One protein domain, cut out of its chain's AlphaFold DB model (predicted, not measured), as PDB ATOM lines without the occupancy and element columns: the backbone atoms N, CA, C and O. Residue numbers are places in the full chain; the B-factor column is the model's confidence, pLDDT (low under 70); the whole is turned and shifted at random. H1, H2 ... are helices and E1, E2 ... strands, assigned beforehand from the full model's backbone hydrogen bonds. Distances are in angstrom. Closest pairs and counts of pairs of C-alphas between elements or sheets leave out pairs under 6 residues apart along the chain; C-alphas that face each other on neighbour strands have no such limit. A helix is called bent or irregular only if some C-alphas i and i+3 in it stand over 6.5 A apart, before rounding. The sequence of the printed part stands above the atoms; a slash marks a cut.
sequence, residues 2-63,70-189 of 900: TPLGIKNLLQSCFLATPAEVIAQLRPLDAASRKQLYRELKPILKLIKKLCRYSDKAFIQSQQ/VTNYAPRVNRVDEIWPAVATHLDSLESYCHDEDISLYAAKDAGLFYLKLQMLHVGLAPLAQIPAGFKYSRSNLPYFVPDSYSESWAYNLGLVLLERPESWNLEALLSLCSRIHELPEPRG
ATOM      1  N   THR A   2     -13.753  -3.816  -7.840       38.06
ATOM      2  CA  THR A   2     -13.954  -5.065  -7.091       38.06
ATOM      3  C   THR A   2     -12.776  -6.004  -7.369       38.06
ATOM      4  O   THR A   2     -12.315  -6.042  -8.513       38.06
ATOM      5  N   PRO A   3     -12.245  -6.728  -6.367       51.91
ATOM      6  CA  PRO A   3     -11.191  -7.703  -6.612       51.91
ATOM      7  C   PRO A   3     -11.705  -8.716  -7.636       51.91
ATOM      8  O   PRO A   3     -12.790  -9.282  -7.477       51.91
ATOM      9  N   LEU A   4     -10.967  -8.879  -8.732       67.00
ATOM     10  CA  LEU A   4     -11.320  -9.803  -9.799       67.00
ATOM     11  C   LEU A   4     -11.228 -11.231  -9.234       67.00
ATOM     12  O   LEU A   4     -10.140 -11.775  -9.076       67.00
ATOM     13  N   GLY A   5     -12.366 -11.804  -8.841       81.25
ATOM     14  CA  GLY A   5     -12.420 -13.129  -8.226       81.25
ATOM     15  C   GLY A   5     -12.288 -14.266  -9.242       81.25
ATOM     16  O   GLY A   5     -12.593 -14.096 -10.425       81.25
ATOM     17  N   ILE A   6     -11.914 -15.458  -8.760       83.62
ATOM     18  CA  ILE A   6     -11.827 -16.711  -9.538       83.62
ATOM     19  C   ILE A   6     -13.069 -16.930 -10.410       83.62
ATOM     20  O   ILE A   6     -12.957 -17.245 -11.594       83.62
ATOM     21  N   LYS A   7     -14.255 -16.711  -9.832       86.25
ATOM     22  CA  LYS A   7     -15.540 -16.871 -10.517       86.25
ATOM     23  C   LYS A   7     -15.655 -15.984 -11.760       86.25
ATOM     24  O   LYS A   7     -16.105 -16.474 -12.786       86.25
ATOM     25  N   ASN A   8     -15.200 -14.732 -11.700       88.38
ATOM     26  CA  ASN A   8     -15.277 -13.796 -12.828       88.38
ATOM     27  C   ASN A   8     -14.296 -14.168 -13.949       88.38
ATOM     28  O   ASN A   8     -14.628 -14.068 -15.129       88.38
ATOM     29  N   LEU A   9     -13.098 -14.635 -13.588       89.12
ATOM     30  CA  LEU A   9     -12.111 -15.110 -14.560       89.12
ATOM     31  C   LEU A   9     -12.597 -16.369 -15.283       89.12
ATOM     32  O   LEU A   9     -12.520 -16.445 -16.507       89.12
ATOM     33  N   LEU A  10     -13.151 -17.329 -14.537       87.94
ATOM     34  CA  LEU A  10     -13.755 -18.522 -15.122       87.94
ATOM     35  C   LEU A  10     -14.958 -18.158 -15.988       87.94
ATOM     36  O   LEU A  10     -15.000 -18.586 -17.134       87.94
ATOM     37  N   GLN A  11     -15.869 -17.308 -15.503       90.75
ATOM     38  CA  GLN A  11     -17.028 -16.836 -16.267       90.75
ATOM     39  C   GLN A  11     -16.635 -16.320 -17.646       90.75
ATOM     40  O   GLN A  11     -17.290 -16.616 -18.641       90.75
ATOM     41  N   SER A  12     -15.535 -15.583 -17.714       88.75
ATOM     42  CA  SER A  12     -15.049 -14.993 -18.958       88.75
ATOM     43  C   SER A  12     -14.479 -16.036 -19.910       88.75
ATOM     44  O   SER A  12     -14.649 -15.917 -21.121       88.75
ATOM     45  N   CYS A  13     -13.902 -17.126 -19.398       88.62
ATOM     46  CA  CYS A  13     -13.583 -18.273 -20.239       88.62
ATOM     47  C   CYS A  13     -14.838 -18.892 -20.861       88.62
ATOM     48  O   CYS A  13     -14.769 -19.288 -22.017       88.62
ATOM     49  N   PHE A  14     -15.978 -18.943 -20.171       89.56
ATOM     50  CA  PHE A  14     -17.215 -19.495 -20.739       89.56
ATOM     51  C   PHE A  14     -17.896 -18.520 -21.705       89.56
ATOM     52  O   PHE A  14     -18.175 -18.879 -22.842       89.56
ATOM     53  N   LEU A  15     -18.092 -17.271 -21.286       89.06
ATOM     54  CA  LEU A  15     -19.024 -16.352 -21.945       89.06
ATOM     55  C   LEU A  15     -18.360 -15.281 -22.816       89.06
ATOM     56  O   LEU A  15     -18.995 -14.767 -23.729       89.06
ATOM     57  N   ALA A  16     -17.108 -14.919 -22.532       88.81
ATOM     58  CA  ALA A  16     -16.469 -13.768 -23.160       88.81
ATOM     59  C   ALA A  16     -15.680 -14.144 -24.424       88.81
ATOM     60  O   ALA A  16     -15.350 -15.310 -24.674       88.81
ATOM     61  N   THR A  17     -15.345 -13.135 -25.216       88.44
ATOM     62  CA  THR A  17     -14.420 -13.215 -26.349       88.44
ATOM     63  C   THR A  17     -12.956 -13.243 -25.877       88.44
ATOM     64  O   THR A  17     -12.652 -12.800 -24.765       88.44
ATOM     65  N   PRO A  18     -11.997 -13.710 -26.703       88.62
ATOM     66  CA  PRO A  18     -10.568 -13.645 -26.370       88.62
ATOM     67  C   PRO A  18     -10.079 -12.234 -25.999       88.62
ATOM     68  O   PRO A  18      -9.317 -12.070 -25.046       88.62
ATOM     69  N   ALA A  19     -10.561 -11.202 -26.700       88.31
ATOM     70  CA  ALA A  19     -10.200  -9.809 -26.433       88.31
ATOM     71  C   ALA A  19     -10.660  -9.339 -25.041       88.31
ATOM     72  O   ALA A  19      -9.914  -8.663 -24.332       88.31
ATOM     73  N   GLU A  20     -11.858  -9.742 -24.615       90.50
ATOM     74  CA  GLU A  20     -12.379  -9.431 -23.281       90.50
ATOM     75  C   GLU A  20     -11.608 -10.166 -22.177       90.50
ATOM     76  O   GLU A  20     -11.342  -9.581 -21.128       90.50
ATOM     77  N   VAL A  21     -11.170 -11.409 -22.420       90.88
ATOM     78  CA  VAL A  21     -10.285 -12.134 -21.489       90.88
ATOM     79  C   VAL A  21      -8.956 -11.389 -21.309       90.88
ATOM     80  O   VAL A  21      -8.507 -11.208 -20.177       90.88
ATOM     81  N   ILE A  22      -8.346 -10.891 -22.392       90.81
ATOM     82  CA  ILE A  22      -7.127 -10.060 -22.317       90.81
ATOM     83  C   ILE A  22      -7.390  -8.792 -21.496       90.81
ATOM     84  O   ILE A  22      -6.612  -8.470 -20.595       90.81
ATOM     85  N   ALA A  23      -8.494  -8.094 -21.771       90.62
ATOM     86  CA  ALA A  23      -8.850  -6.854 -21.085       90.62
ATOM     87  C   ALA A  23      -9.022  -7.042 -19.568       90.62
ATOM     88  O   ALA A  23      -8.657  -6.156 -18.798       90.62
ATOM     89  N   GLN A  24      -9.524  -8.199 -19.130       91.69
ATOM     90  CA  GLN A  24      -9.654  -8.527 -17.707       91.69
ATOM     91  C   GLN A  24      -8.330  -8.881 -17.031       91.69
ATOM     92  O   GLN A  24      -8.157  -8.602 -15.846       91.69
ATOM     93  N   LEU A  25      -7.397  -9.490 -17.764       91.88
ATOM     94  CA  LEU A  25      -6.085  -9.856 -17.232       91.88
ATOM     95  C   LEU A  25      -5.139  -8.655 -17.147       91.88
ATOM     96  O   LEU A  25      -4.360  -8.568 -16.200       91.88
ATOM     97  N   ARG A  26      -5.229  -7.719 -18.098       90.81
ATOM     98  CA  ARG A  26      -4.384  -6.517 -18.197       90.81
ATOM     99  C   ARG A  26      -4.206  -5.740 -16.876       90.81
ATOM    100  O   ARG A  26      -3.056  -5.480 -16.534       90.81
ATOM    101  N   PRO A  27      -5.255  -5.387 -16.105       91.62
ATOM    102  CA  PRO A  27      -5.099  -4.579 -14.891       91.62
ATOM    103  C   PRO A  27      -4.467  -5.322 -13.702       91.62
ATOM    104  O   PRO A  27      -4.230  -4.700 -12.668       91.62
ATOM    105  N   LEU A  28      -4.228  -6.635 -13.795       91.69
ATOM    106  CA  LEU A  28      -3.682  -7.420 -12.686       91.69
ATOM    107  C   LEU A  28      -2.168  -7.217 -12.556       91.69
ATOM    108  O   LEU A  28      -1.420  -7.439 -13.513       91.69
ATOM    109  N   ASP A  29      -1.715  -6.890 -11.347       92.69
ATOM    110  CA  ASP A  29      -0.292  -6.846 -11.009       92.69
ATOM    111  C   ASP A  29       0.316  -8.256 -10.842       92.69
ATOM    112  O   ASP A  29      -0.380  -9.277 -10.787       92.69
ATOM    113  N   ALA A  30       1.648  -8.332 -10.764       91.38
ATOM    114  CA  ALA A  30       2.368  -9.605 -10.674       91.38
ATOM    115  C   ALA A  30       2.008 -10.420  -9.411       91.38
ATOM    116  O   ALA A  30       1.946 -11.654  -9.451       91.38
ATOM    117  N   ALA A  31       1.750  -9.745  -8.283       90.25
ATOM    118  CA  ALA A  31       1.392 -10.393  -7.022       90.25
ATOM    119  C   ALA A  31       0.004 -11.046  -7.105       90.25
ATOM    120  O   ALA A  31      -0.143 -12.232  -6.788       90.25
ATOM    121  N   SER A  32      -0.979 -10.309  -7.624       91.88
ATOM    122  CA  SER A  32      -2.350 -10.777  -7.836       91.88
ATOM    123  C   SER A  32      -2.383 -11.938  -8.822       91.88
ATOM    124  O   SER A  32      -3.010 -12.957  -8.543       91.88
ATOM    125  N   ARG A  33      -1.645 -11.849  -9.941       92.75
ATOM    126  CA  ARG A  33      -1.537 -12.943 -10.924       92.75
ATOM    127  C   ARG A  33      -1.014 -14.228 -10.288       92.75
ATOM    128  O   ARG A  33      -1.597 -15.296 -10.473       92.75
ATOM    129  N   LYS A  34       0.049 -14.125  -9.482       91.25
ATOM    130  CA  LYS A  34       0.651 -15.265  -8.775       91.25
ATOM    131  C   LYS A  34      -0.305 -15.892  -7.760       91.25
ATOM    132  O   LYS A  34      -0.333 -17.119  -7.645       91.25
ATOM    133  N   GLN A  35      -1.057 -15.077  -7.019       92.81
ATOM    134  CA  GLN A  35      -2.066 -15.567  -6.080       92.81
ATOM    135  C   GLN A  35      -3.202 -16.282  -6.823       92.81
ATOM    136  O   GLN A  35      -3.442 -17.461  -6.569       92.81
ATOM    137  N   LEU A  36      -3.813 -15.616  -7.805       93.19
ATOM    138  CA  LEU A  36      -4.903 -16.168  -8.609       93.19
ATOM    139  C   LEU A  36      -4.490 -17.463  -9.315       93.19
ATOM    140  O   LEU A  36      -5.260 -18.415  -9.346       93.19
ATOM    141  N   TYR A  37      -3.255 -17.560  -9.819       93.69
ATOM    142  CA  TYR A  37      -2.761 -18.805 -10.409       93.69
ATOM    143  C   TYR A  37      -2.741 -19.968  -9.413       93.69
ATOM    144  O   TYR A  37      -3.087 -21.086  -9.786       93.69
ATOM    145  N   ARG A  38      -2.328 -19.742  -8.158       92.19
ATOM    146  CA  ARG A  38      -2.273 -20.807  -7.138       92.19
ATOM    147  C   ARG A  38      -3.656 -21.380  -6.858       92.19
ATOM    148  O   ARG A  38      -3.789 -22.596  -6.777       92.19
ATOM    149  N   GLU A  39      -4.648 -20.506  -6.753       89.81
ATOM    150  CA  GLU A  39      -6.034 -20.877  -6.472       89.81
ATOM    151  C   GLU A  39      -6.700 -21.527  -7.699       89.81
ATOM    152  O   GLU A  39      -7.399 -22.531  -7.585       89.81
ATOM    153  N   LEU A  40      -6.417 -21.016  -8.900       89.69
ATOM    154  CA  LEU A  40      -7.059 -21.449 -10.139       89.69
ATOM    155  C   LEU A  40      -6.419 -22.699 -10.771       89.69
ATOM    156  O   LEU A  40      -7.085 -23.449 -11.482       89.69
ATOM    157  N   LYS A  41      -5.128 -22.965 -10.534       89.88
ATOM    158  CA  LYS A  41      -4.395 -24.109 -11.112       89.88
ATOM    159  C   LYS A  41      -5.108 -25.470 -10.975       89.88
ATOM    160  O   LYS A  41      -5.154 -26.178 -11.986       89.88
ATOM    161  N   PRO A  42      -5.630 -25.888  -9.800       88.81
ATOM    162  CA  PRO A  42      -6.357 -27.157  -9.689       88.81
ATOM    163  C   PRO A  42      -7.631 -27.166 -10.546       88.81
ATOM    164  O   PRO A  42      -7.870 -28.139 -11.261       88.81
ATOM    165  N   ILE A  43      -8.371 -26.053 -10.568       87.50
ATOM    166  CA  ILE A  43      -9.602 -25.894 -11.351       87.50
ATOM    167  C   ILE A  43      -9.298 -25.954 -12.856       87.50
ATOM    168  O   ILE A  43      -9.933 -26.711 -13.585       87.50
ATOM    169  N   LEU A  44      -8.264 -25.249 -13.333       86.94
ATOM    170  CA  LEU A  44      -7.829 -25.326 -14.735       86.94
ATOM    171  C   LEU A  44      -7.445 -26.750 -15.133       86.94
ATOM    172  O   LEU A  44      -7.754 -27.179 -16.241       86.94
ATOM    173  N   LYS A  45      -6.759 -27.491 -14.254       87.81
ATOM    174  CA  LYS A  45      -6.377 -28.882 -14.527       87.81
ATOM    175  C   LYS A  45      -7.611 -29.771 -14.687       87.81
ATOM    176  O   LYS A  45      -7.598 -30.632 -15.562       87.81
ATOM    177  N   LEU A  46      -8.637 -29.569 -13.863       87.31
ATOM    178  CA  LEU A  46      -9.905 -30.287 -13.948       87.31
ATOM    179  C   LEU A  46     -10.649 -29.944 -15.245       87.31
ATOM    180  O   LEU A  46     -10.909 -30.836 -16.044       87.31
ATOM    181  N   ILE A  47     -10.900 -28.659 -15.513       85.75
ATOM    182  CA  ILE A  47     -11.663 -28.218 -16.691       85.75
ATOM    183  C   ILE A  47     -10.961 -28.633 -17.994       85.75
ATOM    184  O   ILE A  47     -11.605 -29.137 -18.910       85.75
ATOM    185  N   LYS A  48      -9.625 -28.529 -18.071       85.69
ATOM    186  CA  LYS A  48      -8.860 -29.001 -19.241       85.69
ATOM    187  C   LYS A  48      -9.021 -30.507 -19.495       85.69
ATOM    188  O   LYS A  48      -8.855 -30.928 -20.635       85.69
ATOM    189  N   LYS A  49      -9.314 -31.330 -18.476       85.12
ATOM    190  CA  LYS A  49      -9.614 -32.761 -18.680       85.12
ATOM    191  C   LYS A  49     -10.979 -32.970 -19.337       85.12
ATOM    192  O   LYS A  49     -11.086 -33.882 -20.144       85.12
ATOM    193  N   LEU A  50     -11.970 -32.125 -19.044       83.88
ATOM    194  CA  LEU A  50     -13.314 -32.205 -19.643       83.88
ATOM    195  C   LEU A  50     -13.291 -31.941 -21.156       83.88
ATOM    196  O   LEU A  50     -14.181 -32.371 -21.878       83.88
ATOM    197  N   CYS A  51     -12.265 -31.237 -21.638       80.00
ATOM    198  CA  CYS A  51     -12.032 -30.965 -23.053       80.00
ATOM    199  C   CYS A  51     -11.332 -32.111 -23.808       80.00
ATOM    200  O   CYS A  51     -11.098 -31.965 -25.004       80.00
ATOM    201  N   ARG A  52     -10.942 -33.209 -23.141       79.00
ATOM    202  CA  ARG A  52     -10.242 -34.347 -23.770       79.00
ATOM    203  C   ARG A  52     -11.219 -35.374 -24.316       79.00
ATOM    204  O   ARG A  52     -12.329 -35.488 -23.804       79.00
ATOM    205  N   TYR A  53     -10.759 -36.157 -25.294       74.25
ATOM    206  CA  TYR A  53     -11.550 -37.230 -25.892       74.25
ATOM    207  C   TYR A  53     -12.211 -38.100 -24.821       74.25
ATOM    208  O   TYR A  53     -11.550 -38.595 -23.905       74.25
ATOM    209  N   SER A  54     -13.520 -38.275 -24.961       75.19
ATOM    210  CA  SER A  54     -14.319 -39.183 -24.156       75.19
ATOM    211  C   SER A  54     -15.512 -39.628 -24.987       75.19
ATOM    212  O   SER A  54     -16.250 -38.778 -25.488       75.19
ATOM    213  N   ASP A  55     -15.732 -40.937 -25.092       68.69
ATOM    214  CA  ASP A  55     -16.893 -41.507 -25.795       68.69
ATOM    215  C   ASP A  55     -18.217 -40.970 -25.225       68.69
ATOM    216  O   ASP A  55     -19.203 -40.793 -25.936       68.69
ATOM    217  N   LYS A  56     -18.209 -40.609 -23.938       71.19
ATOM    218  CA  LYS A  56     -19.343 -40.044 -23.195       71.19
ATOM    219  C   LYS A  56     -19.725 -38.627 -23.635       71.19
ATOM    220  O   LYS A  56     -20.802 -38.144 -23.289       71.19
ATOM    221  N   ALA A  57     -18.859 -37.956 -24.401       71.62
ATOM    222  CA  ALA A  57     -19.150 -36.654 -24.998       71.62
ATOM    223  C   ALA A  57     -20.254 -36.726 -26.059       71.62
ATOM    224  O   ALA A  57     -20.777 -35.687 -26.463       71.62
ATOM    225  N   PHE A  58     -20.600 -37.932 -26.508       73.69
ATOM    226  CA  PHE A  58     -21.563 -38.169 -27.564       73.69
ATOM    227  C   PHE A  58     -22.807 -38.889 -27.034       73.69
ATOM    228  O   PHE A  58     -22.745 -39.753 -26.162       73.69
ATOM    229  N   ILE A  59     -23.959 -38.531 -27.587       71.00
ATOM    230  CA  ILE A  59     -25.222 -39.246 -27.465       71.00
ATOM    231  C   ILE A  59     -25.437 -39.966 -28.792       71.00
ATOM    232  O   ILE A  59     -25.377 -39.350 -29.858       71.00
ATOM    233  N   GLN A  60     -25.695 -41.271 -28.731       59.84
ATOM    234  CA  GLN A  60     -26.105 -42.042 -29.897       59.84
ATOM    235  C   GLN A  60     -27.487 -41.542 -30.338       59.84
ATOM    236  O   GLN A  60     -28.486 -41.780 -29.657       59.84
ATOM    237  N   SER A  61     -27.559 -40.801 -31.444       48.88
ATOM    238  CA  SER A  61     -28.841 -40.332 -31.959       48.88
ATOM    239  C   SER A  61     -29.539 -41.502 -32.645       48.88
ATOM    240  O   SER A  61     -29.105 -41.953 -33.706       48.88
ATOM    241  N   GLN A  62     -30.633 -41.997 -32.063       41.12
ATOM    242  CA  GLN A  62     -31.585 -42.842 -32.782       41.12
ATOM    243  C   GLN A  62     -32.337 -41.979 -33.803       41.12
ATOM    244  O   GLN A  62     -33.480 -41.592 -33.593       41.12
ATOM    245  N   GLN A  63     -31.686 -41.641 -34.911       38.59
ATOM    246  CA  GLN A  63     -32.392 -41.268 -36.128       38.59
ATOM    247  C   GLN A  63     -32.182 -42.391 -37.133       38.59
ATOM    248  O   GLN A  63     -31.188 -42.470 -37.846       38.59
ATOM    249  N   VAL A  70     -21.949 -41.810 -41.899       36.69
ATOM    250  CA  VAL A  70     -21.178 -40.825 -41.123       36.69
ATOM    251  C   VAL A  70     -21.816 -40.732 -39.735       36.69
ATOM    252  O   VAL A  70     -22.818 -40.061 -39.550       36.69
ATOM    253  N   THR A  71     -21.266 -41.503 -38.791       40.91
ATOM    254  CA  THR A  71     -21.431 -41.419 -37.323       40.91
ATOM    255  C   THR A  71     -22.719 -40.768 -36.776       40.91
ATOM    256  O   THR A  71     -22.801 -39.550 -36.648       40.91
ATOM    257  N   ASN A  72     -23.658 -41.602 -36.308       50.59
ATOM    258  CA  ASN A  72     -24.897 -41.258 -35.576       50.59
ATOM    259  C   ASN A  72     -24.662 -40.697 -34.148       50.59
ATOM    260  O   ASN A  72     -25.308 -41.128 -33.190       50.59
ATOM    261  N   TYR A  73     -23.707 -39.787 -33.967       56.66
ATOM    262  CA  TYR A  73     -23.302 -39.271 -32.658       56.66
ATOM    263  C   TYR A  73     -23.523 -37.756 -32.584       56.66
ATOM    264  O   TYR A  73     -22.835 -36.987 -33.250       56.66
ATOM    265  N   ALA A  74     -24.479 -37.320 -31.759       64.06
ATOM    266  CA  ALA A  74     -24.691 -35.908 -31.434       64.06
ATOM    267  C   ALA A  74     -23.899 -35.544 -30.167       64.06
ATOM    268  O   ALA A  74     -23.796 -36.377 -29.269       64.06
ATOM    269  N   PRO A  75     -23.338 -34.332 -30.037       75.50
ATOM    270  CA  PRO A  75     -22.650 -33.949 -28.811       75.50
ATOM    271  C   PRO A  75     -23.643 -33.851 -27.643       75.50
ATOM    272  O   PRO A  75     -24.713 -33.260 -27.781       75.50
ATOM    273  N   ARG A  76     -23.286 -34.411 -26.481       78.94
ATOM    274  CA  ARG A  76     -24.081 -34.326 -25.242       78.94
ATOM    275  C   ARG A  76     -24.209 -32.882 -24.752       78.94
ATOM    276  O   ARG A  76     -25.257 -32.493 -24.251       78.94
ATOM    277  N   VAL A  77     -23.149 -32.098 -24.935       82.69
ATOM    278  CA  VAL A  77     -23.125 -30.650 -24.714       82.69
ATOM    279  C   VAL A  77     -22.951 -29.978 -26.069       82.69
ATOM    280  O   VAL A  77     -21.910 -30.139 -26.703       82.69
ATOM    281  N   ASN A  78     -23.961 -29.242 -26.535       82.06
ATOM    282  CA  ASN A  78     -23.919 -28.592 -27.846       82.06
ATOM    283  C   ASN A  78     -22.990 -27.367 -27.837       82.06
ATOM    284  O   ASN A  78     -22.183 -27.209 -28.762       82.06
ATOM    285  N   ARG A  79     -23.064 -26.537 -26.787       86.19
ATOM    286  CA  ARG A  79     -22.171 -25.390 -26.561       86.19
ATOM    287  C   ARG A  79     -21.706 -25.301 -25.107       86.19
ATOM    288  O   ARG A  79     -22.419 -25.696 -24.192       86.19
ATOM    289  N   VAL A  80     -20.506 -24.770 -24.886       87.88
ATOM    290  CA  VAL A  80     -19.891 -24.652 -23.558       87.88
ATOM    291  C   VAL A  80     -20.549 -23.553 -22.717       87.88
ATOM    292  O   VAL A  80     -20.642 -23.688 -21.499       87.88
ATOM    293  N   ASP A  81     -21.035 -22.472 -23.325       89.00
ATOM    294  CA  ASP A  81     -21.729 -21.393 -22.607       89.00
ATOM    295  C   ASP A  81     -23.029 -21.851 -21.920       89.00
ATOM    296  O   ASP A  81     -23.340 -21.375 -20.825       89.00
ATOM    297  N   GLU A  82     -23.732 -22.826 -22.501       89.00
ATOM    298  CA  GLU A  82     -24.966 -23.418 -21.962       89.00
ATOM    299  C   GLU A  82     -24.767 -24.042 -20.567       89.00
ATOM    300  O   GLU A  82     -25.681 -24.011 -19.742       89.00
ATOM    301  N   ILE A  83     -23.569 -24.558 -20.260       88.69
ATOM    302  CA  ILE A  83     -23.295 -25.218 -18.973       88.69
ATOM    303  C   ILE A  83     -22.791 -24.264 -17.880       88.69
ATOM    304  O   ILE A  83     -22.729 -24.647 -16.710       88.69
ATOM    305  N   TRP A  84     -22.436 -23.017 -18.222       90.12
ATOM    306  CA  TRP A  84     -21.874 -22.066 -17.256       90.12
ATOM    307  C   TRP A  84     -22.760 -21.827 -16.024       90.12
ATOM    308  O   TRP A  84     -22.211 -21.852 -14.921       90.12
ATOM    309  N   PRO A  85     -24.091 -21.617 -16.137       88.88
ATOM    310  CA  PRO A  85     -24.935 -21.370 -14.967       88.88
ATOM    311  C   PRO A  85     -24.837 -22.480 -13.913       88.88
ATOM    312  O   PRO A  85     -24.748 -22.175 -12.727       88.88
ATOM    313  N   ALA A  86     -24.779 -23.742 -14.348       86.38
ATOM    314  CA  ALA A  86     -24.662 -24.895 -13.461       86.38
ATOM    315  C   ALA A  86     -23.228 -25.076 -12.928       86.38
ATOM    316  O   ALA A  86     -23.017 -25.310 -11.741       86.38
ATOM    317  N   VAL A  87     -22.206 -24.855 -13.760       86.31
ATOM    318  CA  VAL A  87     -20.806 -24.827 -13.293       86.31
ATOM    319  C   VAL A  87     -20.602 -23.745 -12.225       86.31
ATOM    320  O   VAL A  87     -19.916 -23.974 -11.231       86.31
ATOM    321  N   ALA A  88     -21.223 -22.575 -12.391       87.00
ATOM    322  CA  ALA A  88     -21.090 -21.432 -11.494       87.00
ATOM    323  C   ALA A  88     -21.706 -21.651 -10.103       87.00
ATOM    324  O   ALA A  88     -21.266 -21.000  -9.150       87.00
ATOM    325  N   THR A  89     -22.719 -22.519  -9.982       88.25
ATOM    326  CA  THR A  89     -23.321 -22.910  -8.696       88.25
ATOM    327  C   THR A  89     -22.522 -23.998  -7.987       88.25
ATOM    328  O   THR A  89     -22.571 -24.071  -6.763       88.25
ATOM    329  N   HIS A  90     -21.744 -24.789  -8.729       88.12
ATOM    330  CA  HIS A  90     -20.976 -25.924  -8.211       88.12
ATOM    331  C   HIS A  90     -19.456 -25.707  -8.226       88.12
ATOM    332  O   HIS A  90     -18.706 -26.677  -8.193       88.12
ATOM    333  N   LEU A  91     -18.965 -24.460  -8.256       84.06
ATOM    334  CA  LEU A  91     -17.521 -24.175  -8.336       84.06
ATOM    335  C   LEU A  91     -16.707 -24.820  -7.203       84.06
ATOM    336  O   LEU A  91     -15.639 -25.370  -7.468       84.06
ATOM    337  N   ASP A  92     -17.222 -24.798  -5.971       84.62
ATOM    338  CA  ASP A  92     -16.532 -25.359  -4.798       84.62
ATOM    339  C   ASP A  92     -16.521 -26.900  -4.796       84.62
ATOM    340  O   ASP A  92     -15.674 -27.519  -4.156       84.62
ATOM    341  N   SER A  93     -17.428 -27.526  -5.551       87.88
ATOM    342  CA  SER A  93     -17.589 -28.979  -5.679       87.88
ATOM    343  C   SER A  93     -17.496 -29.444  -7.137       87.88
ATOM    344  O   SER A  93     -18.147 -30.416  -7.526       87.88
ATOM    345  N   LEU A  94     -16.718 -28.733  -7.964       84.44
ATOM    346  CA  LEU A  94     -16.757 -28.882  -9.422       84.44
ATOM    347  C   LEU A  94     -16.349 -30.283  -9.886       84.44
ATOM    348  O   LEU A  94     -16.913 -30.797 -10.844       84.44
ATOM    349  N   GLU A  95     -15.384 -30.911  -9.211       84.94
ATOM    350  CA  GLU A  95     -14.930 -32.265  -9.555       84.94
ATOM    351  C   GLU A  95     -16.036 -33.303  -9.352       84.94
ATOM    352  O   GLU A  95     -16.287 -34.094 -10.260       84.94
ATOM    353  N   SER A  96     -16.732 -33.249  -8.213       87.06
ATOM    354  CA  SER A  96     -17.885 -34.108  -7.931       87.06
ATOM    355  C   SER A  96     -19.020 -33.845  -8.915       87.06
ATOM    356  O   SER A  96     -19.497 -34.775  -9.547       87.06
ATOM    357  N   TYR A  97     -19.365 -32.574  -9.148       87.44
ATOM    358  CA  TYR A  97     -20.423 -32.204 -10.089       87.44
ATOM    359  C   TYR A  97     -20.152 -32.711 -11.514       87.44
ATOM    360  O   TYR A  97     -21.015 -33.327 -12.130       87.44
ATOM    361  N   CYS A  98     -18.937 -32.512 -12.037       84.62
ATOM    362  CA  CYS A  98     -18.584 -33.004 -13.368       84.62
ATOM    363  C   CYS A  98     -18.559 -34.535 -13.454       84.62
ATOM    364  O   CYS A  98     -18.813 -35.069 -14.532       84.62
ATOM    365  N   HIS A  99     -18.230 -35.228 -12.359       84.69
ATOM    366  CA  HIS A  99     -18.256 -36.687 -12.295       84.69
ATOM    367  C   HIS A  99     -19.689 -37.230 -12.275       84.69
ATOM    368  O   HIS A  99     -20.001 -38.122 -13.061       84.69
ATOM    369  N   ASP A 100     -20.544 -36.664 -11.424       86.00
ATOM    370  CA  ASP A 100     -21.918 -37.120 -11.205       86.00
ATOM    371  C   ASP A 100     -22.804 -36.863 -12.436       86.00
ATOM    372  O   ASP A 100     -23.563 -37.735 -12.851       86.00
ATOM    373  N   GLU A 101     -22.645 -35.702 -13.080       82.81
ATOM    374  CA  GLU A 101     -23.383 -35.324 -14.298       82.81
ATOM    375  C   GLU A 101     -22.729 -35.837 -15.598       82.81
ATOM    376  O   GLU A 101     -23.210 -35.578 -16.705       82.81
ATOM    377  N   ASP A 102     -21.612 -36.560 -15.481       79.56
ATOM    378  CA  ASP A 102     -20.833 -37.115 -16.591       79.56
ATOM    379  C   ASP A 102     -20.508 -36.080 -17.689       79.56
ATOM    380  O   ASP A 102     -20.657 -36.319 -18.893       79.56
ATOM    381  N   ILE A 103     -20.097 -34.881 -17.263       82.56
ATOM    382  CA  ILE A 103     -19.890 -33.738 -18.155       82.56
ATOM    383  C   ILE A 103     -18.630 -33.957 -18.989       82.56
ATOM    384  O   ILE A 103     -17.520 -34.068 -18.469       82.56
ATOM    385  N   SER A 104     -18.787 -33.908 -20.310       84.38
ATOM    386  CA  SER A 104     -17.677 -33.822 -21.253       84.38
ATOM    387  C   SER A 104     -17.935 -32.719 -22.267       84.38
ATOM    388  O   SER A 104     -18.992 -32.662 -22.895       84.38
ATOM    389  N   LEU A 105     -16.948 -31.837 -22.427       84.50
ATOM    390  CA  LEU A 105     -16.994 -30.696 -23.341       84.50
ATOM    391  C   LEU A 105     -16.324 -30.990 -24.680       84.50
ATOM    392  O   LEU A 105     -16.367 -30.157 -25.576       84.50
ATOM    393  N   TYR A 106     -15.690 -32.155 -24.823       81.56
ATOM    394  CA  TYR A 106     -14.891 -32.513 -25.994       81.56
ATOM    395  C   TYR A 106     -15.621 -32.311 -27.328       81.56
ATOM    396  O   TYR A 106     -15.022 -31.806 -28.273       81.56
ATOM    397  N   ALA A 107     -16.899 -32.684 -27.402       79.62
ATOM    398  CA  ALA A 107     -17.686 -32.644 -28.632       79.62
ATOM    399  C   ALA A 107     -18.449 -31.320 -28.853       79.62
ATOM    400  O   ALA A 107     -19.100 -31.164 -29.886       79.62
ATOM    401  N   ALA A 108     -18.387 -30.369 -27.911       83.06
ATOM    402  CA  ALA A 108     -19.108 -29.103 -28.034       83.06
ATOM    403  C   ALA A 108     -18.552 -28.246 -29.186       83.06
ATOM    404  O   ALA A 108     -17.344 -28.222 -29.444       83.06
ATOM    405  N   LYS A 109     -19.433 -27.507 -29.871       81.81
ATOM    406  CA  LYS A 109     -19.097 -26.737 -31.088       81.81
ATOM    407  C   LYS A 109     -18.092 -25.608 -30.851       81.81
ATOM    408  O   LYS A 109     -17.416 -25.173 -31.772       81.81
ATOM    409  N   ASP A 110     -18.005 -25.098 -29.635       82.94
ATOM    410  CA  ASP A 110     -17.146 -23.989 -29.216       82.94
ATOM    411  C   ASP A 110     -16.030 -24.438 -28.257       82.94
ATOM    412  O   ASP A 110     -15.298 -23.610 -27.709       82.94
ATOM    413  N   ALA A 111     -15.843 -25.751 -28.088       82.38
ATOM    414  CA  ALA A 111     -14.874 -26.315 -27.158       82.38
ATOM    415  C   ALA A 111     -13.429 -25.885 -27.458       82.38
ATOM    416  O   ALA A 111     -12.670 -25.613 -26.527       82.38
ATOM    417  N   GLY A 112     -13.043 -25.769 -28.735       80.75
ATOM    418  CA  GLY A 112     -11.725 -25.260 -29.135       80.75
ATOM    419  C   GLY A 112     -11.468 -23.818 -28.682       80.75
ATOM    420  O   GLY A 112     -10.422 -23.524 -28.101       80.75
ATOM    421  N   LEU A 113     -12.450 -22.928 -28.870       83.94
ATOM    422  CA  LEU A 113     -12.378 -21.532 -28.422       83.94
ATOM    423  C   LEU A 113     -12.358 -21.437 -26.890       83.94
ATOM    424  O   LEU A 113     -11.598 -20.657 -26.313       83.94
ATOM    425  N   PHE A 114     -13.174 -22.244 -26.215       87.94
ATOM    426  CA  PHE A 114     -13.148 -22.347 -24.760       87.94
ATOM    427  C   PHE A 114     -11.769 -22.786 -24.251       87.94
ATOM    428  O   PHE A 114     -11.197 -22.155 -23.359       87.94
ATOM    429  N   TYR A 115     -11.189 -23.816 -24.869       87.19
ATOM    430  CA  TYR A 115      -9.864 -24.316 -24.523       87.19
ATOM    431  C   TYR A 115      -8.767 -23.262 -24.756       87.19
ATOM    432  O   TYR A 115      -7.900 -23.100 -23.894       87.19
ATOM    433  N   LEU A 116      -8.841 -22.477 -25.840       86.75
ATOM    434  CA  LEU A 116      -7.965 -21.317 -26.057       86.75
ATOM    435  C   LEU A 116      -8.063 -20.322 -24.894       86.75
ATOM    436  O   LEU A 116      -7.041 -19.960 -24.315       86.75
ATOM    437  N   LYS A 117      -9.277 -19.934 -24.485       90.38
ATOM    438  CA  LYS A 117      -9.488 -19.002 -23.363       90.38
ATOM    439  C   LYS A 117      -8.931 -19.535 -22.037       90.38
ATOM    440  O   LYS A 117      -8.358 -18.768 -21.264       90.38
ATOM    441  N   LEU A 118      -9.016 -20.845 -21.780       91.19
ATOM    442  CA  LEU A 118      -8.376 -21.465 -20.608       91.19
ATOM    443  C   LEU A 118      -6.847 -21.388 -20.664       91.19
ATOM    444  O   LEU A 118      -6.187 -21.260 -19.630       91.19
ATOM    445  N   GLN A 119      -6.267 -21.501 -21.858       90.38
ATOM    446  CA  GLN A 119      -4.824 -21.387 -22.048       90.38
ATOM    447  C   GLN A 119      -4.361 -19.934 -21.959       90.38
ATOM    448  O   GLN A 119      -3.334 -19.675 -21.339       90.38
ATOM    449  N   MET A 120      -5.159 -18.981 -22.442       92.69
ATOM    450  CA  MET A 120      -4.944 -17.548 -22.223       92.69
ATOM    451  C   MET A 120      -4.922 -17.230 -20.727       92.69
ATOM    452  O   MET A 120      -3.989 -16.596 -20.244       92.69
ATOM    453  N   LEU A 121      -5.888 -17.753 -19.965       93.69
ATOM    454  CA  LEU A 121      -5.928 -17.591 -18.513       93.69
ATOM    455  C   LEU A 121      -4.716 -18.239 -17.822       93.69
ATOM    456  O   LEU A 121      -4.123 -17.649 -16.918       93.69
ATOM    457  N   HIS A 122      -4.287 -19.423 -18.279       93.06
ATOM    458  CA  HIS A 122      -3.051 -20.055 -17.804       93.06
ATOM    459  C   HIS A 122      -1.838 -19.158 -18.063       93.06
ATOM    460  O   HIS A 122      -1.099 -18.870 -17.128       93.06
ATOM    461  N   VAL A 123      -1.624 -18.704 -19.301       94.12
ATOM    462  CA  VAL A 123      -0.467 -17.877 -19.687       94.12
ATOM    463  C   VAL A 123      -0.483 -16.522 -18.982       94.12
ATOM    464  O   VAL A 123       0.571 -16.039 -18.577       94.12
ATOM    465  N   GLY A 124      -1.657 -15.929 -18.765       94.75
ATOM    466  CA  GLY A 124      -1.794 -14.639 -18.089       94.75
ATOM    467  C   GLY A 124      -1.500 -14.669 -16.594       94.75
ATOM    468  O   GLY A 124      -1.119 -13.641 -16.040       94.75
ATOM    469  N   LEU A 125      -1.644 -15.821 -15.938       94.81
ATOM    470  CA  LEU A 125      -1.486 -15.934 -14.484       94.81
ATOM    471  C   LEU A 125      -0.231 -16.718 -14.068       94.81
ATOM    472  O   LEU A 125       0.354 -16.448 -13.019       94.81
ATOM    473  N   ALA A 126       0.202 -17.691 -14.872       94.25
ATOM    474  CA  ALA A 126       1.271 -18.620 -14.518       94.25
ATOM    475  C   ALA A 126       2.630 -17.929 -14.283       94.25
ATOM    476  O   ALA A 126       2.915 -16.909 -14.903       94.25
ATOM    477  N   PRO A 127       3.513 -18.473 -13.428       93.75
ATOM    478  CA  PRO A 127       4.903 -18.022 -13.359       93.75
ATOM    479  C   PRO A 127       5.685 -18.435 -14.620       93.75
ATOM    480  O   PRO A 127       5.308 -19.410 -15.272       93.75
ATOM    481  N   LEU A 128       6.816 -17.767 -14.893       93.50
ATOM    482  CA  LEU A 128       7.715 -18.005 -16.039       93.50
ATOM    483  C   LEU A 128       7.904 -19.497 -16.386       93.50
ATOM    484  O   LEU A 128       7.615 -19.922 -17.502       93.50
ATOM    485  N   ALA A 129       8.282 -20.324 -15.404       91.25
ATOM    486  CA  ALA A 129       8.546 -21.757 -15.597       91.25
ATOM    487  C   ALA A 129       7.340 -22.575 -16.113       91.25
ATOM    488  O   ALA A 129       7.501 -23.696 -16.591       91.25
ATOM    489  N   GLN A 130       6.121 -22.051 -15.983       91.25
ATOM    490  CA  GLN A 130       4.877 -22.709 -16.389       91.25
ATOM    491  C   GLN A 130       4.279 -22.115 -17.672       91.25
ATOM    492  O   GLN A 130       3.282 -22.650 -18.164       91.25
ATOM    493  N   ILE A 131       4.878 -21.062 -18.242       91.81
ATOM    494  CA  ILE A 131       4.428 -20.449 -19.502       91.81
ATOM    495  C   ILE A 131       4.468 -21.448 -20.669       91.81
ATOM    496  O   ILE A 131       3.436 -21.588 -21.329       91.81
ATOM    497  N   PRO A 132       5.544 -22.240 -20.884       89.12
ATOM    498  CA  PRO A 132       5.577 -23.202 -21.988       89.12
ATOM    499  C   PRO A 132       4.434 -24.220 -21.954       89.12
ATOM    500  O   PRO A 132       3.957 -24.651 -22.998       89.12
ATOM    501  N   ALA A 133       3.937 -24.583 -20.766       85.88
ATOM    502  CA  ALA A 133       2.810 -25.503 -20.634       85.88
ATOM    503  C   ALA A 133       1.487 -24.927 -21.173       85.88
ATOM    504  O   ALA A 133       0.611 -25.705 -21.544       85.88
ATOM    505  N   GLY A 134       1.346 -23.598 -21.227       86.38
ATOM    506  CA  GLY A 134       0.192 -22.929 -21.833       86.38
ATOM    507  C   GLY A 134       0.198 -22.981 -23.363       86.38
ATOM    508  O   GLY A 134      -0.853 -23.112 -23.983       86.38
ATOM    509  N   PHE A 135       1.393 -22.955 -23.962       84.94
ATOM    510  CA  PHE A 135       1.607 -23.031 -25.412       84.94
ATOM    511  C   PHE A 135       1.677 -24.467 -25.946       84.94
ATOM    512  O   PHE A 135       1.670 -24.669 -27.158       84.94
ATOM    513  N   LYS A 136       1.723 -25.480 -25.067       76.44
ATOM    514  CA  LYS A 136       1.671 -26.886 -25.482       76.44
ATOM    515  C   LYS A 136       0.336 -27.193 -26.156       76.44
ATOM    516  O   LYS A 136      -0.692 -27.369 -25.501       76.44
ATOM    517  N   TYR A 137       0.401 -27.321 -27.470       63.03
ATOM    518  CA  TYR A 137      -0.629 -27.913 -28.304       63.03
ATOM    519  C   TYR A 137      -0.416 -29.441 -28.324       63.03
ATOM    520  O   TYR A 137       0.705 -29.919 -28.162       63.03
ATOM    521  N   SER A 138      -1.463 -30.252 -28.445       57.91
ATOM    522  CA  SER A 138      -1.338 -31.707 -28.629       57.91
ATOM    523  C   SER A 138      -2.623 -32.193 -29.269       57.91
ATOM    524  O   SER A 138      -3.668 -32.165 -28.624       57.91
ATOM    525  N   ARG A 139      -2.551 -32.629 -30.534       56.00
ATOM    526  CA  ARG A 139      -3.733 -33.041 -31.312       56.00
ATOM    527  C   ARG A 139      -4.543 -34.152 -30.637       56.00
ATOM    528  O   ARG A 139      -5.759 -34.158 -30.741       56.00
ATOM    529  N   SER A 140      -3.892 -35.030 -29.874       52.78
ATOM    530  CA  SER A 140      -4.553 -36.092 -29.102       52.78
ATOM    531  C   SER A 140      -5.284 -35.601 -27.841       52.78
ATOM    532  O   SER A 140      -5.961 -36.385 -27.188       52.78
ATOM    533  N   ASN A 141      -5.119 -34.332 -27.457       55.41
ATOM    534  CA  ASN A 141      -5.711 -33.727 -26.258       55.41
ATOM    535  C   ASN A 141      -6.612 -32.518 -26.569       55.41
ATOM    536  O   ASN A 141      -7.017 -31.823 -25.636       55.41
ATOM    537  N   LEU A 142      -6.881 -32.231 -27.844       63.00
ATOM    538  CA  LEU A 142      -7.782 -31.148 -28.243       63.00
ATOM    539  C   LEU A 142      -9.233 -31.605 -28.206       63.00
ATOM    540  O   LEU A 142      -9.468 -32.792 -28.385       63.00
ATOM    541  N   PRO A 143     -10.190 -30.681 -28.050       59.03
ATOM    542  CA  PRO A 143     -11.588 -30.942 -28.358       59.03
ATOM    543  C   PRO A 143     -11.792 -31.403 -29.806       59.03
ATOM    544  O   PRO A 143     -10.994 -31.080 -30.684       59.03
ATOM    545  N   TYR A 144     -12.893 -32.111 -30.057       57.94
ATOM    546  CA  TYR A 144     -13.287 -32.608 -31.378       57.94
ATOM    547  C   TYR A 144     -13.401 -31.485 -32.413       57.94
ATOM    548  O   TYR A 144     -12.987 -31.644 -33.559       57.94
ATOM    549  N   PHE A 145     -13.957 -30.344 -31.998       56.47
ATOM    550  CA  PHE A 145     -14.198 -29.201 -32.866       56.47
ATOM    551  C   PHE A 145     -13.271 -28.037 -32.500       56.47
ATOM    552  O   PHE A 145     -13.465 -27.333 -31.503       56.47
ATOM    553  N   VAL A 146     -12.256 -27.825 -33.336       59.22
ATOM    554  CA  VAL A 146     -11.430 -26.615 -33.349       59.22
ATOM    555  C   VAL A 146     -11.575 -26.003 -34.744       59.22
ATOM    556  O   VAL A 146     -10.976 -26.517 -35.684       59.22
ATOM    557  N   PRO A 147     -12.407 -24.961 -34.917       56.47
ATOM    558  CA  PRO A 147     -12.485 -24.229 -36.176       56.47
ATOM    559  C   PRO A 147     -11.106 -23.734 -36.617       56.47
ATOM    560  O   PRO A 147     -10.347 -23.235 -35.782       56.47
ATOM    561  N   ASP A 148     -10.830 -23.804 -37.921       56.16
ATOM    562  CA  ASP A 148      -9.559 -23.370 -38.525       56.16
ATOM    563  C   ASP A 148      -9.176 -21.930 -38.120       56.16
ATOM    564  O   ASP A 148      -8.017 -21.627 -37.855       56.16
ATOM    565  N   SER A 149     -10.166 -21.048 -37.946       58.00
ATOM    566  CA  SER A 149      -9.950 -19.655 -37.529       58.00
ATOM    567  C   SER A 149      -9.347 -19.499 -36.123       58.00
ATOM    568  O   SER A 149      -8.711 -18.484 -35.820       58.00
ATOM    569  N   TYR A 150      -9.527 -20.486 -35.238       63.31
ATOM    570  CA  TYR A 150      -8.991 -20.447 -33.874       63.31
ATOM    571  C   TYR A 150      -7.628 -21.130 -33.753       63.31
ATOM    572  O   TYR A 150      -6.800 -20.665 -32.968       63.31
ATOM    573  N   SER A 151      -7.362 -22.177 -34.540       61.00
ATOM    574  CA  SER A 151      -6.010 -22.740 -34.672       61.00
ATOM    575  C   SER A 151      -5.056 -21.744 -35.342       61.00
ATOM    576  O   SER A 151      -3.902 -21.614 -34.941       61.00
ATOM    577  N   GLU A 152      -5.553 -20.944 -36.290       64.62
ATOM    578  CA  GLU A 152      -4.782 -19.908 -36.993       64.62
ATOM    579  C   GLU A 152      -4.297 -18.755 -36.103       64.62
ATOM    580  O   GLU A 152      -3.291 -18.118 -36.409       64.62
ATOM    581  N   SER A 153      -4.960 -18.503 -34.973       75.81
ATOM    582  CA  SER A 153      -4.643 -17.389 -34.071       75.81
ATOM    583  C   SER A 153      -4.160 -17.837 -32.686       75.81
ATOM    584  O   SER A 153      -4.069 -17.023 -31.764       75.81
ATOM    585  N   TRP A 154      -3.829 -19.120 -32.517       83.06
ATOM    586  CA  TRP A 154      -3.512 -19.710 -31.216       83.06
ATOM    587  C   TRP A 154      -2.291 -19.065 -30.545       83.06
ATOM    588  O   TRP A 154      -2.409 -18.481 -29.462       83.06
ATOM    589  N   ALA A 155      -1.120 -19.126 -31.192       87.56
ATOM    590  CA  ALA A 155       0.107 -18.546 -30.640       87.56
ATOM    591  C   ALA A 155      -0.011 -17.025 -30.481       87.56
ATOM    592  O   ALA A 155       0.456 -16.472 -29.485       87.56
ATOM    593  N   TYR A 156      -0.707 -16.372 -31.414       89.62
ATOM    594  CA  TYR A 156      -0.977 -14.940 -31.374       89.62
ATOM    595  C   TYR A 156      -1.749 -14.535 -30.110       89.62
ATOM    596  O   TYR A 156      -1.266 -13.711 -29.339       89.62
ATOM    597  N   ASN A 157      -2.904 -15.152 -29.838       88.81
ATOM    598  CA  ASN A 157      -3.734 -14.807 -28.679       88.81
ATOM    599  C   ASN A 157      -3.031 -15.088 -27.342       88.81
ATOM    600  O   ASN A 157      -3.091 -14.264 -26.427       88.81
ATOM    601  N   LEU A 158      -2.345 -16.230 -27.217       91.81
ATOM    602  CA  LEU A 158      -1.575 -16.548 -26.009       91.81
ATOM    603  C   LEU A 158      -0.404 -15.583 -25.815       91.81
ATOM    604  O   LEU A 158      -0.138 -15.131 -24.701       91.81
ATOM    605  N   GLY A 159       0.286 -15.255 -26.903       92.44
ATOM    606  CA  GLY A 159       1.400 -14.330 -26.889       92.44
ATOM    607  C   GLY A 159       0.979 -12.900 -26.560       92.44
ATOM    608  O   GLY A 159       1.656 -12.259 -25.769       92.44
ATOM    609  N   LEU A 160      -0.170 -12.418 -27.046       93.19
ATOM    610  CA  LEU A 160      -0.707 -11.118 -26.631       93.19
ATOM    611  C   LEU A 160      -0.911 -11.051 -25.117       93.19
ATOM    612  O   LEU A 160      -0.522 -10.071 -24.491       93.19
ATOM    613  N   VAL A 161      -1.464 -12.106 -24.508       94.38
ATOM    614  CA  VAL A 161      -1.614 -12.170 -23.047       94.38
ATOM    615  C   VAL A 161      -0.256 -12.112 -22.344       94.38
ATOM    616  O   VAL A 161      -0.147 -11.448 -21.316       94.38
ATOM    617  N   LEU A 162       0.762 -12.792 -22.884       95.12
ATOM    618  CA  LEU A 162       2.133 -12.750 -22.370       95.12
ATOM    619  C   LEU A 162       2.750 -11.347 -22.492       95.12
ATOM    620  O   LEU A 162       3.403 -10.904 -21.558       95.12
ATOM    621  N   LEU A 163       2.528 -10.638 -23.600       93.94
ATOM    622  CA  LEU A 163       3.045  -9.280 -23.818       93.94
ATOM    623  C   LEU A 163       2.356  -8.225 -22.935       93.94
ATOM    624  O   LEU A 163       2.942  -7.193 -22.643       93.94
ATOM    625  N   GLU A 164       1.119  -8.470 -22.499       92.00
ATOM    626  CA  GLU A 164       0.339  -7.590 -21.605       92.00
ATOM    627  C   GLU A 164       0.674  -7.793 -20.116       92.00
ATOM    628  O   GLU A 164      -0.031  -7.314 -19.221       92.00
ATOM    629  N   ARG A 165       1.704  -8.584 -19.821       93.06
ATOM    630  CA  ARG A 165       2.135  -8.860 -18.457       93.06
ATOM    631  C   ARG A 165       3.035  -7.743 -17.928       93.06
ATOM    632  O   ARG A 165       3.927  -7.310 -18.650       93.06
ATOM    633  N   PRO A 166       2.872  -7.316 -16.663       91.12
ATOM    634  CA  PRO A 166       3.732  -6.294 -16.067       91.12
ATOM    635  C   PRO A 166       5.150  -6.796 -15.747       91.12
ATOM    636  O   PRO A 166       6.005  -6.009 -15.351       91.12
ATOM    637  N   GLU A 167       5.406  -8.104 -15.830       92.19
ATOM    638  CA  GLU A 167       6.698  -8.674 -15.473       92.19
ATOM    639  C   GLU A 167       7.800  -8.438 -16.523       92.19
ATOM    640  O   GLU A 167       7.590  -8.570 -17.723       92.19
ATOM    641  N   SER A 168       9.032  -8.178 -16.070       90.75
ATOM    642  CA  SER A 168      10.179  -7.892 -16.952       90.75
ATOM    643  C   SER A 168      10.729  -9.111 -17.705       90.75
ATOM    644  O   SER A 168      11.541  -8.958 -18.613       90.75
ATOM    645  N   TRP A 169      10.315 -10.327 -17.339       94.88
ATOM    646  CA  TRP A 169      10.787 -11.575 -17.954       94.88
ATOM    647  C   TRP A 169      10.015 -11.964 -19.227       94.88
ATOM    648  O   TRP A 169      10.252 -13.037 -19.778       94.88
ATOM    649  N   ASN A 170       9.104 -11.119 -19.724       94.00
ATOM    650  CA  ASN A 170       8.302 -11.410 -20.920       94.00
ATOM    651  C   ASN A 170       9.164 -11.749 -22.145       94.00
ATOM    652  O   ASN A 170       8.866 -12.716 -22.847       94.00
ATOM    653  N   LEU A 171      10.253 -11.001 -22.365       94.69
ATOM    654  CA  LEU A 171      11.197 -11.273 -23.451       94.69
ATOM    655  C   LEU A 171      11.861 -12.646 -23.281       94.69
ATOM    656  O   LEU A 171      11.882 -13.428 -24.222       94.69
ATOM    657  N   GLU A 172      12.341 -12.979 -22.080       95.81
ATOM    658  CA  GLU A 172      12.941 -14.290 -21.786       95.81
ATOM    659  C   GLU A 172      11.956 -15.437 -22.065       95.81
ATOM    660  O   GLU A 172      12.303 -16.421 -22.723       95.81
ATOM    661  N   ALA A 173      10.702 -15.289 -21.625       94.94
ATOM    662  CA  ALA A 173       9.645 -16.259 -21.897       94.94
ATOM    663  C   ALA A 173       9.392 -16.418 -23.401       94.94
ATOM    664  O   ALA A 173       9.290 -17.546 -23.890       94.94
ATOM    665  N   LEU A 174       9.311 -15.304 -24.135       94.75
ATOM    666  CA  LEU A 174       9.085 -15.306 -25.575       94.75
ATOM    667  C   LEU A 174      10.252 -15.962 -26.325       94.75
ATOM    668  O   LEU A 174      10.010 -16.840 -27.144       94.75
ATOM    669  N   LEU A 175      11.504 -15.628 -25.998       94.56
ATOM    670  CA  LEU A 175      12.698 -16.236 -26.601       94.56
ATOM    671  C   LEU A 175      12.757 -17.748 -26.346       94.56
ATOM    672  O   LEU A 175      13.022 -18.530 -27.261       94.56
ATOM    673  N   SER A 176      12.447 -18.174 -25.115       92.25
ATOM    674  CA  SER A 176      12.377 -19.594 -24.758       92.25
ATOM    675  C   SER A 176      11.340 -20.339 -25.602       92.25
ATOM    676  O   SER A 176      11.623 -21.423 -26.114       92.25
ATOM    677  N   LEU A 177      10.162 -19.746 -25.808       91.38
ATOM    678  CA  LEU A 177       9.134 -20.305 -26.683       91.38
ATOM    679  C   LEU A 177       9.583 -20.332 -28.151       91.38
ATOM    680  O   LEU A 177       9.435 -21.360 -28.810       91.38
ATOM    681  N   CYS A 178      10.173 -19.240 -28.642       90.00
ATOM    682  CA  CYS A 178      10.636 -19.112 -30.020       90.00
ATOM    683  C   CYS A 178      11.683 -20.167 -30.390       90.00
ATOM    684  O   CYS A 178      11.580 -20.798 -31.439       90.00
ATOM    685  N   SER A 179      12.624 -20.448 -29.485       88.06
ATOM    686  CA  SER A 179      13.634 -21.499 -29.680       88.06
ATOM    687  C   SER A 179      13.045 -22.900 -29.893       88.06
ATOM    688  O   SER A 179      13.702 -23.777 -30.450       88.06
ATOM    689  N   ARG A 180      11.781 -23.101 -29.506       84.12
ATOM    690  CA  ARG A 180      11.082 -24.387 -29.530       84.12
ATOM    691  C   ARG A 180       9.880 -24.402 -30.469       84.12
ATOM    692  O   ARG A 180       9.101 -25.345 -30.404       84.12
ATOM    693  N   ILE A 181       9.720 -23.411 -31.356       80.56
ATOM    694  CA  ILE A 181       8.559 -23.323 -32.270       80.56
ATOM    695  C   ILE A 181       8.354 -24.625 -33.056       80.56
ATOM    696  O   ILE A 181       7.225 -25.072 -33.220       80.56
ATOM    697  N   HIS A 182       9.437 -25.266 -33.494       73.00
ATOM    698  CA  HIS A 182       9.393 -26.525 -34.240       73.00
ATOM    699  C   HIS A 182       8.900 -27.730 -33.413       73.00
ATOM    700  O   HIS A 182       8.409 -28.699 -33.984       73.00
ATOM    701  N   GLU A 183       9.012 -27.678 -32.081       72.00
ATOM    702  CA  GLU A 183       8.475 -28.696 -31.169       72.00
ATOM    703  C   GLU A 183       6.981 -28.485 -30.883       72.00
ATOM    704  O   GLU A 183       6.327 -29.347 -30.288       72.00
ATOM    705  N   LEU A 184       6.435 -27.323 -31.254       68.19
ATOM    706  CA  LEU A 184       5.047 -26.975 -30.999       68.19
ATOM    707  C   LEU A 184       4.174 -27.476 -32.160       68.19
ATOM    708  O   LEU A 184       4.423 -27.139 -33.315       68.19
ATOM    709  N   PRO A 185       3.129 -28.276 -31.888       54.75
ATOM    710  CA  PRO A 185       2.415 -28.999 -32.942       54.75
ATOM    711  C   PRO A 185       1.459 -28.153 -33.797       54.75
ATOM    712  O   PRO A 185       0.754 -28.714 -34.635       54.75
ATOM    713  N   GLU A 186       1.444 -26.828 -33.621       62.84
ATOM    714  CA  GLU A 186       0.794 -25.901 -34.547       62.84
ATOM    715  C   GLU A 186       1.585 -24.587 -34.622       62.84
ATOM    716  O   GLU A 186       1.587 -23.804 -33.668       62.84
ATOM    717  N   PRO A 187       2.300 -24.332 -35.728       61.56
ATOM    718  CA  PRO A 187       3.147 -23.156 -35.843       61.56
ATOM    719  C   PRO A 187       2.369 -21.900 -36.259       61.56
ATOM    720  O   PRO A 187       2.995 -20.936 -36.673       61.56
ATOM    721  N   ARG A 188       1.034 -21.861 -36.155       76.19
ATOM    722  CA  ARG A 188       0.242 -20.723 -36.645       76.19
ATOM    723  C   ARG A 188       0.095 -19.595 -35.612       76.19
ATOM    724  O   ARG A 188      -0.064 -19.841 -34.414       76.19
ATOM    725  N   GLY A 189       0.166 -18.351 -36.077       83.00
ATOM    726  CA  GLY A 189       0.084 -17.120 -35.283       83.00
ATOM    727  C   GLY A 189       1.410 -16.602 -34.697       83.00
ATOM    728  O   GLY A 189       1.413 -15.551 -34.050       83.00
TER     729      GLY A 189
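Overview. This is residues 2 to 63 and 70 to 189 of the 900 residues of an uncharacterized protein of Candidatus Melainabacteria bacterium HGW-Melainabacteria-1 (UniProt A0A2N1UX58). Helix H6 runs through the core, and H1, H2, H7, H9 and the bent helix H3 pack round it, mostly aligned with it. H4 packs on H1, away from H6, and H5 lies near H3b and H4; a tiny pair of strands, E1 and E2, makes one end of the long axis, and H10 lies at the other, next to H7 and H9. The printed part has 182 residues with ten named helices and two named strands, in the order H1, H2, H3, E1, E2, H4, H5, H6, H7, H8, H9, H10; the two strands form an antiparallel sheet, and the class is mostly helix. The whole is compact, with a radius of gyration of the C-alphas of 16.5 A, and spans 57 by 39 by 23 A.

Arrangement. Start at the sheet, where E1, residues 58 to 60, and E2, residues 73 to 75, are antiparallel at 140 degrees; N 59 and O 74 are within hydrogen-bond range at 2.7 A, as are N 74 and O 59 at 2.9 A. Both strands are apart from the hub, H6, residues 111 to 125, which touches six other helices. H9, residues 154 to 163, touches H6 the same way at a shallow tilt of 22 degrees, closest at the C-alphas of Met 120 and Leu 158, 5.2 A. H7, residues 128 to 135, forms a helical hairpin with H6 and touches its residues 119 to 123 alone, closest at C-alphas 119 and 134, 5.3 A. H1, residues 6 to 15, touches H6 opposite ways at 32 degrees, only just shallow, closest at C-alphas 13 and 117, 5.2 A. H2, residues 18 to 25, forms a helical hairpin with H1 and touches H6, closest at C-alphas 18 and 117, 6.2 A. H3, residues 30 to 50, was assigned as one helix by its hydrogen bonds but is bent: C-alphas 39 and 42 are 7.1 A apart, and its arms H3a, residues 30 to 39, and H3b, residues 42 to 50, stand at a steep tilt of 60 degrees. H3a touches residues 122 to 125 of H6 alone, closest at C-alphas 33 and 125, 4.6 A; H3b touches H6 at C-alphas 44 and 118, 7.0 A. H8, residues 148 to 151, only just touches H6, with 3 pairs of C-alphas within 8 A, the closest being those of Leu 113 and Tyr 150, 6.5 A. Farther out, H4, residues 81 to 89, touches H1, closest at C-alphas 14 and 81, 5.2 A. H5, residues 91 to 100, is close to but not clearly touching H3b, closest at C-alphas 46 and 95, 7.0 A. H10, residues 170 to 178, forms a helical hairpin with H9, which it only just touches with 3 pairs of C-alphas within 8 A, closest at C-alphas 163 and 170, 6.4 A. Every O i to N i+4 pair is within hydrogen-bond range in H1, H2, H3a, H3b, H6, H9 and H10, against 3 of 5 in H4, 4 of 6 in H5 and 0 of 4 in H7, where 4 of 5 O i to N i+3 pairs are; H8 is too short for such a pair.

Along the chain. Find C-alpha 6 at (-11.827, -16.711, -9.538), where H1 begins its 14.3 A. H6 starts at C-alpha 111, (-14.874, -26.315, -27.158), and runs 21.2 A. H3a is 14.7 A long, H3b 13.2 A and H9 14.4 A. H10 ends at C-alpha 178, (10.636, -19.112, -30.020).

Size, cuts and confidence. The C-alphas farthest apart are those of Gln 63 and Ser 168, 57.4 A. Residues 64 to 69 are not printed, and C-alphas 63 and 70 are 12.3 A apart across this cut. The link from H7 to H8, residues 136 to 147, is long. Mean pLDDT of the printed part is 81.7; 33 residues are under 70, among them 60 to 63, 70 to 74 and 137 to 152.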